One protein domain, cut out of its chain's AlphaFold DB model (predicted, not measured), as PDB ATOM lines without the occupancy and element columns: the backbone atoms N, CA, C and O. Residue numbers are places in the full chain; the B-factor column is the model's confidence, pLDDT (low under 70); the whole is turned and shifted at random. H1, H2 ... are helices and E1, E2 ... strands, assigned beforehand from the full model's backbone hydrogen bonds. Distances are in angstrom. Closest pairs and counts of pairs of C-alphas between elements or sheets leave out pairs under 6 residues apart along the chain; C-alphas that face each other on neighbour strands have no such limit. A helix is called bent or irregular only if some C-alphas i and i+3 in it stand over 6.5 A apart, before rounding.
ATOM      1  N   VAL A 237     -10.329  -5.173   4.492       96.81
ATOM      2  CA  VAL A 237      -9.450  -6.215   3.950       96.81
ATOM      3  C   VAL A 237      -8.201  -6.331   4.811       96.81
ATOM      4  O   VAL A 237      -7.547  -5.332   5.086       96.81
ATOM      5  N   LEU A 238      -7.816  -7.547   5.200       97.56
ATOM      6  CA  LEU A 238      -6.566  -7.774   5.927       97.56
ATOM      7  C   LEU A 238      -5.341  -7.380   5.092       97.56
ATOM      8  O   LEU A 238      -5.159  -7.847   3.962       97.56
ATOM      9  N   ASN A 239      -4.431  -6.626   5.699       97.56
ATOM     10  CA  ASN A 239      -3.093  -6.401   5.173       97.56
ATOM     11  C   ASN A 239      -2.176  -7.573   5.564       97.56
ATOM     12  O   ASN A 239      -1.362  -7.488   6.484       97.56
ATOM     13  N   LYS A 240      -2.324  -8.702   4.859       96.62
ATOM     14  CA  LYS A 240      -1.591  -9.950   5.152       96.62
ATOM     15  C   LYS A 240      -0.068  -9.785   5.111       96.62
ATOM     16  O   LYS A 240       0.646 -10.470   5.842       96.62
ATOM     17  N   ASP A 241       0.433  -8.883   4.268       95.69
ATOM     18  CA  ASP A 241       1.865  -8.602   4.165       95.69
ATOM     19  C   ASP A 241       2.418  -7.873   5.385       95.69
ATOM     20  O   ASP A 241       3.591  -8.062   5.715       95.69
ATOM     21  N   GLU A 242       1.593  -7.070   6.052       94.81
ATOM     22  CA  GLU A 242       1.944  -6.441   7.319       94.81
ATOM     23  C   GLU A 242       1.794  -7.422   8.482       94.81
ATOM     24  O   GLU A 242       2.735  -7.592   9.253       94.81
ATOM     25  N   ILE A 243       0.672  -8.146   8.562       96.62
ATOM     26  CA  ILE A 243       0.380  -9.091   9.656       96.62
ATOM     27  C   ILE A 243       1.499 -10.126   9.832       96.62
ATOM     28  O   ILE A 243       1.966 -10.351  10.949       96.62
ATOM     29  N   LYS A 244       2.009 -10.701   8.735       95.69
ATOM     30  CA  LYS A 244       3.073 -11.724   8.774       95.69
ATOM     31  C   LYS A 244       4.414 -11.235   9.339       95.69
ATOM     32  O   LYS A 244       5.318 -12.041   9.556       95.69
ATOM     33  N   LYS A 245       4.595  -9.924   9.528       94.06
ATOM     34  CA  LYS A 245       5.815  -9.354  10.122       94.06
ATOM     35  C   LYS A 245       5.801  -9.427  11.648       94.06
ATOM     36  O   LYS A 245       6.882  -9.439  12.242       94.06
ATOM     37  N   HIS A 246       4.613  -9.520  12.244       95.56
ATOM     38  CA  HIS A 246       4.386  -9.317  13.671       95.56
ATOM     39  C   HIS A 246       4.096 -10.620  14.409       95.56
ATOM     40  O   HIS A 246       3.418 -11.506  13.886       95.56
ATOM     41  N   TYR A 247       4.582 -10.730  15.643       96.69
ATOM     42  CA  TYR A 247       4.194 -11.796  16.566       96.69
ATOM     43  C   TYR A 247       2.856 -11.470  17.244       96.69
ATOM     44  O   TYR A 247       2.588 -10.329  17.630       96.69
ATOM     45  N   VAL A 248       2.007 -12.487  17.417       97.25
ATOM     46  CA  VAL A 248       0.612 -12.274  17.840       97.25
ATOM     47  C   VAL A 248       0.480 -11.789  19.288       97.25
ATOM     48  O   VAL A 248      -0.360 -10.943  19.561       97.25
ATOM     49  N   GLN A 249       1.317 -12.275  20.218       96.00
ATOM     50  CA  GLN A 249       1.152 -11.992  21.652       96.00
ATOM     51  C   GLN A 249       1.295 -10.498  21.957       96.00
ATOM     52  O   GLN A 249       0.435  -9.923  22.614       96.00
ATOM     53  N   GLY A 250       2.360  -9.859  21.469       95.62
ATOM     54  CA  GLY A 250       2.551  -8.429  21.691       95.62
ATOM     55  C   GLY A 250       1.557  -7.592  20.896       95.62
ATOM     56  O   GLY A 250       0.999  -6.630  21.418       95.62
ATOM     57  N   THR A 251       1.240  -8.018  19.670       96.88
ATOM     58  CA  THR A 251       0.215  -7.350  18.856       96.88
ATOM     59  C   THR A 251      -1.143  -7.355  19.551       96.88
ATOM     60  O   THR A 251      -1.853  -6.361  19.504       96.88
ATOM     61  N   PHE A 252      -1.502  -8.446  20.230       96.62
ATOM     62  CA  PHE A 252      -2.741  -8.546  20.993       96.62
ATOM     63  C   PHE A 252      -2.783  -7.579  22.181       96.62
ATOM     64  O   PHE A 252      -3.804  -6.920  22.394       96.62
ATOM     65  N   GLU A 253      -1.692  -7.445  22.940       94.06
ATOM     66  CA  GLU A 253      -1.653  -6.502  24.066       94.06
ATOM     67  C   GLU A 253      -1.853  -5.060  23.592       94.06
ATOM     68  O   GLU A 253      -2.723  -4.356  24.110       94.06
ATOM     69  N   TYR A 254      -1.155  -4.669  22.525       94.50
ATOM     70  CA  TYR A 254      -1.183  -3.316  21.960       94.50
ATOM     71  C   TYR A 254      -2.144  -3.173  20.768       94.50
ATOM     72  O   TYR A 254      -1.972  -2.307  19.916       94.50
ATOM     73  N   PHE A 255      -3.169  -4.026  20.686       95.75
ATOM     74  CA  PHE A 255      -3.969  -4.189  19.467       95.75
ATOM     75  C   PHE A 255      -4.642  -2.906  18.964       95.75
ATOM     76  O   PHE A 255      -4.730  -2.706  17.753       95.75
ATOM     77  N   GLY A 256      -5.046  -2.015  19.876       94.44
ATOM     78  CA  GLY A 256      -5.625  -0.711  19.536       94.44
ATOM     79  C   GLY A 256      -4.707   0.164  18.678       94.44
ATOM     80  O   GLY A 256      -5.190   0.892  17.819       94.44
ATOM     81  N   ASP A 257      -3.389   0.027  18.823       93.25
ATOM     82  CA  ASP A 257      -2.416   0.781  18.028       93.25
ATOM     83  C   ASP A 257      -1.992   0.042  16.740       93.25
ATOM     84  O   ASP A 257      -1.346   0.616  15.859       93.25
ATOM     85  N   PHE A 258      -2.332  -1.246  16.619       94.44
ATOM     86  CA  PHE A 258      -1.963  -2.084  15.478       94.44
ATOM     87  C   PHE A 258      -3.075  -2.210  14.442       94.44
ATOM     88  O   PHE A 258      -2.777  -2.144  13.250       94.44
ATOM     89  N   TYR A 259      -4.327  -2.420  14.865       95.25
ATOM     90  CA  TYR A 259      -5.384  -2.954  13.994       95.25
ATOM     91  C   TYR A 259      -5.570  -2.145  12.703       95.25
ATOM     92  O   TYR A 259      -5.704  -2.740  11.637       95.25
ATOM     93  N   ALA A 260      -5.472  -0.813  12.775       92.88
ATOM     94  CA  ALA A 260      -5.579   0.062  11.613       92.88
ATOM     95  C   ALA A 260      -4.526  -0.265  10.537       92.88
ATOM     96  O   ALA A 260      -4.875  -0.393   9.370       92.88
ATOM     97  N   ASN A 261      -3.266  -0.504  10.925       93.25
ATOM     98  CA  ASN A 261      -2.183  -0.877  10.001       93.25
ATOM     99  C   ASN A 261      -2.311  -2.316   9.473       93.25
ATOM    100  O   ASN A 261      -1.748  -2.659   8.431       93.25
ATOM    101  N   LEU A 262      -3.041  -3.170  10.196       96.56
ATOM    102  CA  LEU A 262      -3.298  -4.561   9.817       96.56
ATOM    103  C   LEU A 262      -4.497  -4.700   8.867       96.56
ATOM    104  O   LEU A 262      -4.771  -5.800   8.384       96.56
ATOM    105  N   THR A 263      -5.194  -3.604   8.571       97.19
ATOM    106  CA  THR A 263      -6.339  -3.565   7.657       97.19
ATOM    107  C   THR A 263      -6.149  -2.525   6.562       97.19
ATOM    108  O   THR A 263      -5.432  -1.547   6.725       97.19
ATOM    109  N   ASN A 264      -6.840  -2.726   5.449       96.94
ATOM    110  CA  ASN A 264      -7.037  -1.749   4.394       96.94
ATOM    111  C   ASN A 264      -8.533  -1.437   4.323       96.94
ATOM    112  O   ASN A 264      -9.353  -2.350   4.181       96.94
ATOM    113  N   VAL A 265      -8.868  -0.154   4.411       96.00
ATOM    114  CA  VAL A 265     -10.231   0.380   4.323       96.00
ATOM    115  C   VAL A 265     -10.191   1.624   3.435       96.00
ATOM    116  O   VAL A 265      -9.198   2.347   3.451       96.00
ATOM    117  N   SER A 266     -11.237   1.854   2.634       94.06
ATOM    118  CA  SER A 266     -11.345   3.070   1.809       94.06
ATOM    119  C   SER A 266     -11.338   4.335   2.670       94.06
ATOM    120  O   SER A 266     -11.911   4.353   3.761       94.06
ATOM    121  N   ASP A 267     -10.826   5.427   2.107       93.19
ATOM    122  CA  ASP A 267     -10.890   6.779   2.673       93.19
ATOM    123  C   ASP A 267     -12.322   7.338   2.774       93.19
ATOM    124  O   ASP A 267     -12.509   8.477   3.179       93.19
ATOM    125  N   ASP A 268     -13.350   6.562   2.437       93.81
ATOM    126  CA  ASP A 268     -14.757   6.908   2.673       93.81
ATOM    127  C   ASP A 268     -15.253   6.514   4.073       93.81
ATOM    128  O   ASP A 268     -16.344   6.927   4.484       93.81
ATOM    129  N   PHE A 269     -14.475   5.711   4.805       96.62
ATOM    130  CA  PHE A 269     -14.899   5.106   6.066       96.62
ATOM    131  C   PHE A 269     -13.917   5.377   7.207       96.62
ATOM    132  O   PHE A 269     -12.737   5.670   6.992       96.62
ATOM    133  N   ASN A 270     -14.420   5.252   8.430       96.81
ATOM    134  CA  ASN A 270     -13.630   5.134   9.653       96.81
ATOM    135  C   ASN A 270     -13.829   3.718  10.209       96.81
ATOM    136  O   ASN A 270     -14.928   3.167  10.129       96.81
ATOM    137  N   LEU A 271     -12.762   3.111  10.729       97.44
ATOM    138  CA  LEU A 271     -12.798   1.777  11.326       97.44
ATOM    139  C   LEU A 271     -12.407   1.876  12.795       97.44
ATOM    140  O   LEU A 271     -11.288   2.284  13.114       97.44
ATOM    141  N   GLU A 272     -13.299   1.450  13.675       97.25
ATOM    142  CA  GLU A 272     -13.104   1.507  15.119       97.25
ATOM    143  C   GLU A 272     -13.098   0.109  15.727       97.25
ATOM    144  O   GLU A 272     -13.881  -0.770  15.353       97.25
ATOM    145  N   LEU A 273     -12.192  -0.094  16.681       97.62
ATOM    146  CA  LEU A 273     -12.167  -1.281  17.519       97.62
ATOM    147  C   LEU A 273     -13.212  -1.129  18.626       97.62
ATOM    148  O   LEU A 273     -13.166  -0.167  19.386       97.62
ATOM    149  N   VAL A 274     -14.117  -2.097  18.756       97.19
ATOM    150  CA  VAL A 274     -15.079  -2.104  19.863       97.19
ATOM    151  C   VAL A 274     -14.355  -2.469  21.158       97.19
ATOM    152  O   VAL A 274     -13.675  -3.502  21.230       97.19
ATOM    153  N   ASP A 275     -14.539  -1.654  22.193       93.56
ATOM    154  CA  ASP A 275     -13.919  -1.849  23.503       93.56
ATOM    155  C   ASP A 275     -14.184  -3.241  24.083       93.56
ATOM    156  O   ASP A 275     -15.285  -3.788  23.995       93.56
ATOM    157  N   ASN A 276     -13.154  -3.813  24.713       92.75
ATOM    158  CA  ASN A 276     -13.205  -5.116  25.387       92.75
ATOM    159  C   ASN A 276     -13.710  -6.280  24.509       92.75
ATOM    160  O   ASN A 276     -14.149  -7.300  25.034       92.75
ATOM    161  N   SER A 277     -13.638  -6.152  23.179       96.56
ATOM    162  CA  SER A 277     -14.097  -7.190  22.248       96.56
ATOM    163  C   SER A 277     -12.994  -8.131  21.760       96.56
ATOM    164  O   SER A 277     -13.295  -9.132  21.111       96.56
ATOM    165  N   LYS A 278     -11.722  -7.809  22.031       96.56
ATOM    166  CA  LYS A 278     -10.575  -8.579  21.542       96.56
ATOM    167  C   LYS A 278     -10.411  -9.901  22.293       96.56
ATOM    168  O   LYS A 278     -10.484  -9.946  23.518       96.56
ATOM    169  N   ASN A 279     -10.096 -10.955  21.558       97.06
ATOM    170  CA  ASN A 279      -9.759 -12.271  22.072       97.06
ATOM    171  C   ASN A 279      -8.554 -12.839  21.313       97.06
ATOM    172  O   ASN A 279      -8.373 -12.571  20.124       97.06
ATOM    173  N   LEU A 280      -7.730 -13.624  22.005       95.88
ATOM    174  CA  LEU A 280      -6.531 -14.242  21.449       95.88
ATOM    175  C   LEU A 280      -6.677 -15.761  21.436       95.88
ATOM    176  O   LEU A 280      -6.721 -16.401  22.486       95.88
ATOM    177  N   ASN A 281      -6.647 -16.348  20.245       95.12
ATOM    178  CA  ASN A 281      -6.400 -17.770  20.073       95.12
ATOM    179  C   ASN A 281      -4.899 -17.991  19.836       95.12
ATOM    180  O   ASN A 281      -4.375 -17.763  18.743       95.12
ATOM    181  N   LYS A 282      -4.203 -18.441  20.884       87.88
ATOM    182  CA  LYS A 282      -2.751 -18.672  20.864       87.88
ATOM    183  C   LYS A 282      -2.332 -19.845  19.978       87.88
ATOM    184  O   LYS A 282      -1.237 -19.802  19.432       87.88
ATOM    185  N   ASN A 283      -3.179 -20.866  19.836       87.88
ATOM    186  CA  ASN A 283      -2.844 -22.071  19.073       87.88
ATOM    187  C   ASN A 283      -2.781 -21.775  17.575       87.88
ATOM    188  O   ASN A 283      -1.854 -22.211  16.896       87.88
ATOM    189  N   ASP A 284      -3.729 -20.975  17.094       92.44
ATOM    190  CA  ASP A 284      -3.829 -20.620  15.677       92.44
ATOM    191  C   ASP A 284      -3.132 -19.288  15.351       92.44
ATOM    192  O   ASP A 284      -3.061 -18.884  14.192       92.44
ATOM    193  N   ASN A 285      -2.587 -18.607  16.368       95.12
ATOM    194  CA  ASN A 285      -2.078 -17.238  16.284       95.12
ATOM    195  C   ASN A 285      -3.101 -16.290  15.636       95.12
ATOM    196  O   ASN A 285      -2.779 -15.586  14.681       95.12
ATOM    197  N   VAL A 286      -4.333 -16.287  16.152       97.75
ATOM    198  CA  VAL A 286      -5.445 -15.475  15.637       97.75
ATOM    199  C   VAL A 286      -5.930 -14.505  16.703       97.75
ATOM    200  O   VAL A 286      -6.145 -14.895  17.852       97.75
ATOM    201  N   ILE A 287      -6.141 -13.249  16.311       98.44
ATOM    202  CA  ILE A 287      -6.860 -12.264  17.127       98.44
ATOM    203  C   ILE A 287      -8.260 -12.124  16.538       98.44
ATOM    204  O   ILE A 287      -8.396 -11.787  15.362       98.44
ATOM    205  N   SER A 288      -9.295 -12.367  17.339       98.19
ATOM    206  CA  SER A 288     -10.670 -12.016  16.976       98.19
ATOM    207  C   SER A 288     -11.111 -10.777  17.744       98.19
ATOM    208  O   SER A 288     -10.691 -10.556  18.878       98.19
ATOM    209  N   CYS A 289     -11.924  -9.931  17.123       98.19
ATOM    210  CA  CYS A 289     -12.502  -8.757  17.771       98.19
ATOM    211  C   CYS A 289     -13.787  -8.325  17.071       98.19
ATOM    212  O   CYS A 289     -14.088  -8.778  15.965       98.19
ATOM    213  N   ARG A 290     -14.525  -7.392  17.677       98.19
ATOM    214  CA  ARG A 290     -15.593  -6.671  16.982       98.19
ATOM    215  C   ARG A 290     -15.063  -5.343  16.457       98.19
ATOM    216  O   ARG A 290     -14.372  -4.621  17.174       98.19
ATOM    217  N   LEU A 291     -15.402  -5.037  15.213       98.19
ATOM    218  CA  LEU A 291     -15.097  -3.765  14.569       98.19
ATOM    219  C   LEU A 291     -16.403  -3.046  14.222       98.19
ATOM    220  O   LEU A 291     -17.360  -3.687  13.772       98.19
ATOM    221  N   SER A 292     -16.417  -1.729  14.404       98.06
ATOM    222  CA  SER A 292     -17.455  -0.836  13.889       98.06
ATOM    223  C   SER A 292     -16.917  -0.112  12.659       98.06
ATOM    224  O   SER A 292     -15.846   0.494  12.700       98.06
ATOM    225  N   LEU A 293     -17.650  -0.188  11.549       98.00
ATOM    226  CA  LEU A 293     -17.376   0.607  10.355       98.00
ATOM    227  C   LEU A 293     -18.320   1.805  10.346       98.00
ATOM    228  O   LEU A 293     -19.540   1.635  10.389       98.00
ATOM    229  N   LEU A 294     -17.761   3.005  10.259       97.94
ATOM    230  CA  LEU A 294     -18.496   4.262  10.289       97.94
ATOM    231  C   LEU A 294     -18.281   5.052   8.998       97.94
ATOM    232  O   LEU A 294     -17.311   4.860   8.263       97.94
ATOM    233  N   THR A 295     -19.196   5.978   8.731       96.31
ATOM    234  CA  THR A 295     -18.962   7.056   7.760       96.31
ATOM    235  C   THR A 295     -17.874   8.013   8.261       96.31
ATOM    236  O   THR A 295     -17.547   8.021   9.444       96.31
ATOM    237  N   LYS A 296     -17.375   8.903   7.393       93.06
ATOM    238  CA  LYS A 296     -16.451   9.980   7.802       93.06
ATOM    239  C   LYS A 296     -16.997  10.987   8.813       93.06
ATOM    240  O   LYS A 296     -16.204  11.700   9.409       93.06
ATOM    241  N   ASN A 297     -18.314  11.039   8.995       93.19
ATOM    242  CA  ASN A 297     -18.961  11.879  10.002       93.19
ATOM    243  C   ASN A 297     -19.368  11.055  11.239       93.19
ATOM    244  O   ASN A 297     -20.332  11.411  11.913       93.19
ATOM    245  N   ASP A 298     -18.703   9.919  11.472       93.62
ATOM    246  CA  ASP A 298     -18.839   9.051  12.651       93.62
ATOM    247  C   ASP A 298     -20.250   8.482  12.883       93.62
ATOM    248  O   ASP A 298     -20.669   8.172  13.996       93.62
ATOM    249  N   VAL A 299     -21.002   8.295  11.796       95.56
ATOM    250  CA  VAL A 299     -22.262   7.533  11.807       95.56
ATOM    251  C   VAL A 299     -21.966   6.053  11.575       95.56
ATOM    252  O   VAL A 299     -21.419   5.711  10.524       95.56
ATOM    253  N   GLU A 300     -22.354   5.181  12.510       96.31
ATOM    254  CA  GLU A 300     -22.148   3.730  12.399       96.31
ATOM    255  C   GLU A 300     -22.939   3.130  11.223       96.31
ATOM    256  O   GLU A 300     -24.159   3.278  11.110       96.31
ATOM    257  N   LEU A 301     -22.232   2.427  10.337       95.81
ATOM    258  CA  LEU A 301     -22.814   1.688   9.217       95.81
ATOM    259  C   LEU A 301     -23.028   0.224   9.578       95.81
ATOM    260  O   LEU A 301     -24.079  -0.330   9.249       95.81
ATOM    261  N   ALA A 302     -22.048  -0.394  10.236       96.44
ATOM    262  CA  ALA A 302     -22.051  -1.815  10.545       96.44
ATOM    263  C   ALA A 302     -21.168  -2.154  11.744       96.44
ATOM    264  O   ALA A 302     -20.172  -1.480  11.998       96.44
ATOM    265  N   ASN A 303     -21.506  -3.257  12.408       96.94
ATOM    266  CA  ASN A 303     -20.771  -3.801  13.542       96.94
ATOM    267  C   ASN A 303     -20.637  -5.321  13.378       96.94
ATOM    268  O   ASN A 303     -21.645  -6.030  13.334       96.94
ATOM    269  N   PHE A 304     -19.411  -5.831  13.269       97.38
ATOM    270  CA  PHE A 304     -19.167  -7.231  12.909       97.38
ATOM    271  C   PHE A 304     -17.952  -7.828  13.616       97.38
ATOM    272  O   PHE A 304     -17.001  -7.133  13.967       97.38
ATOM    273  N   GLU A 305     -17.972  -9.151  13.793       97.69
ATOM    274  CA  GLU A 305     -16.793  -9.902  14.220       97.69
ATOM    275  C   GLU A 305     -15.794 -10.031  13.065       97.69
ATOM    276  O   GLU A 305     -16.165 -10.321  11.917       97.69
ATOM    277  N   TYR A 306     -14.520  -9.829  13.377       97.94
ATOM    278  CA  TYR A 306     -13.419  -9.854  12.434       97.94
ATOM    279  C   TYR A 306     -12.242 -10.651  12.996       97.94
ATOM    280  O   TYR A 306     -11.986 -10.638  14.200       97.94
ATOM    281  N   TYR A 307     -11.534 -11.343  12.107       97.94
ATOM    282  CA  TYR A 307     -10.465 -12.275  12.449       97.94
ATOM    283  C   TYR A 307      -9.172 -11.821  11.774       97.94
ATOM    284  O   TYR A 307      -9.129 -11.641  10.557       97.94
ATOM    285  N   PHE A 308      -8.129 -11.622  12.572       98.31
ATOM    286  CA  PHE A 308      -6.788 -11.273  12.126       98.31
ATOM    287  C   PHE A 308      -5.930 -12.531  12.184       98.31
ATOM    288  O   PHE A 308      -5.656 -13.057  13.262       98.31
ATOM    289  N   GLU A 309      -5.520 -13.010  11.016       97.25
ATOM    290  CA  GLU A 309      -4.843 -14.294  10.841       97.25
ATOM    291  C   GLU A 309      -3.551 -14.132  10.034       97.25
ATOM    292  O   GLU A 309      -3.403 -13.194   9.247       97.25
TER     293      GLU A 309
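This is residues 237 to 309 of the 462 residues of an uncharacterized protein of Flavobacterium columnare (UniProt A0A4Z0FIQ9). A long, bent hairpin of E3 and E4 makes a twisted sheet, with the shorter strands E1 and E2 one after the other along the far side of E3; the short helix H2 packs on the E2 end, H3 only grazes the sheet and H1 is off it. The printed part has 73 residues, with three named helices, H1 to H3, followed along the chain by four named strands, E1 to E4; the sheet is branched, with the antiparallel neighbour pairs E1 and E3, E2 and E3, and E3 and E4, and the class is mixed, helices and strands. It is compact, with a radius of gyration of the C-alphas of 12.2 A and spans of 37 by 25 by 17 A.

E3, residues 286 to 295, is 27.4 A long and bends by 51 degrees at residue 289. E4, residues 300 to 308, is 21.5 A long, bends by 61 degrees at residue 305 and ends at C-alpha 308 (-6.788, -11.273, 12.126). E1 is residues 269 to 273, 13.4 A, and E2 residues 279 to 281. H1 is residues 240 to 243, starting at C-alpha 240 (-1.591, -9.950, 5.152); H2 is residues 248 to 253, 8.8 A, and H3 residues 255 to 258.

E2, E3 and E4 form a meander, each strand the antiparallel neighbour of the one before, with hairpins E2 and E3, E3 and E4. N 291 and O 304 are 2.9 A apart, within hydrogen-bond range. E1 and E2 lie on one side of E3, E4 on the other; N 272 and O 292 are 2.9 A apart, N 279 and O 288 2.8 A. H2 is on the sheet at a height of 9.1 A, only just over E2 and E3 with 3 C-alphas on each; the closest C-alphas of H2 and E3, Phe 252 and Ile 287, are 6.8 A apart. Every O i to N i+4 pair of H2 is within hydrogen-bond range; H1 and H3 are too short for such a pair. Residues 237 to 238 pair with 263 to 264, antiparallel.

The C-alphas farthest apart, Asn 283 and Asn 297, are 38.7 A apart. The printed part has no cut, no link is long, and no printed residue is under 70 in pLDDT.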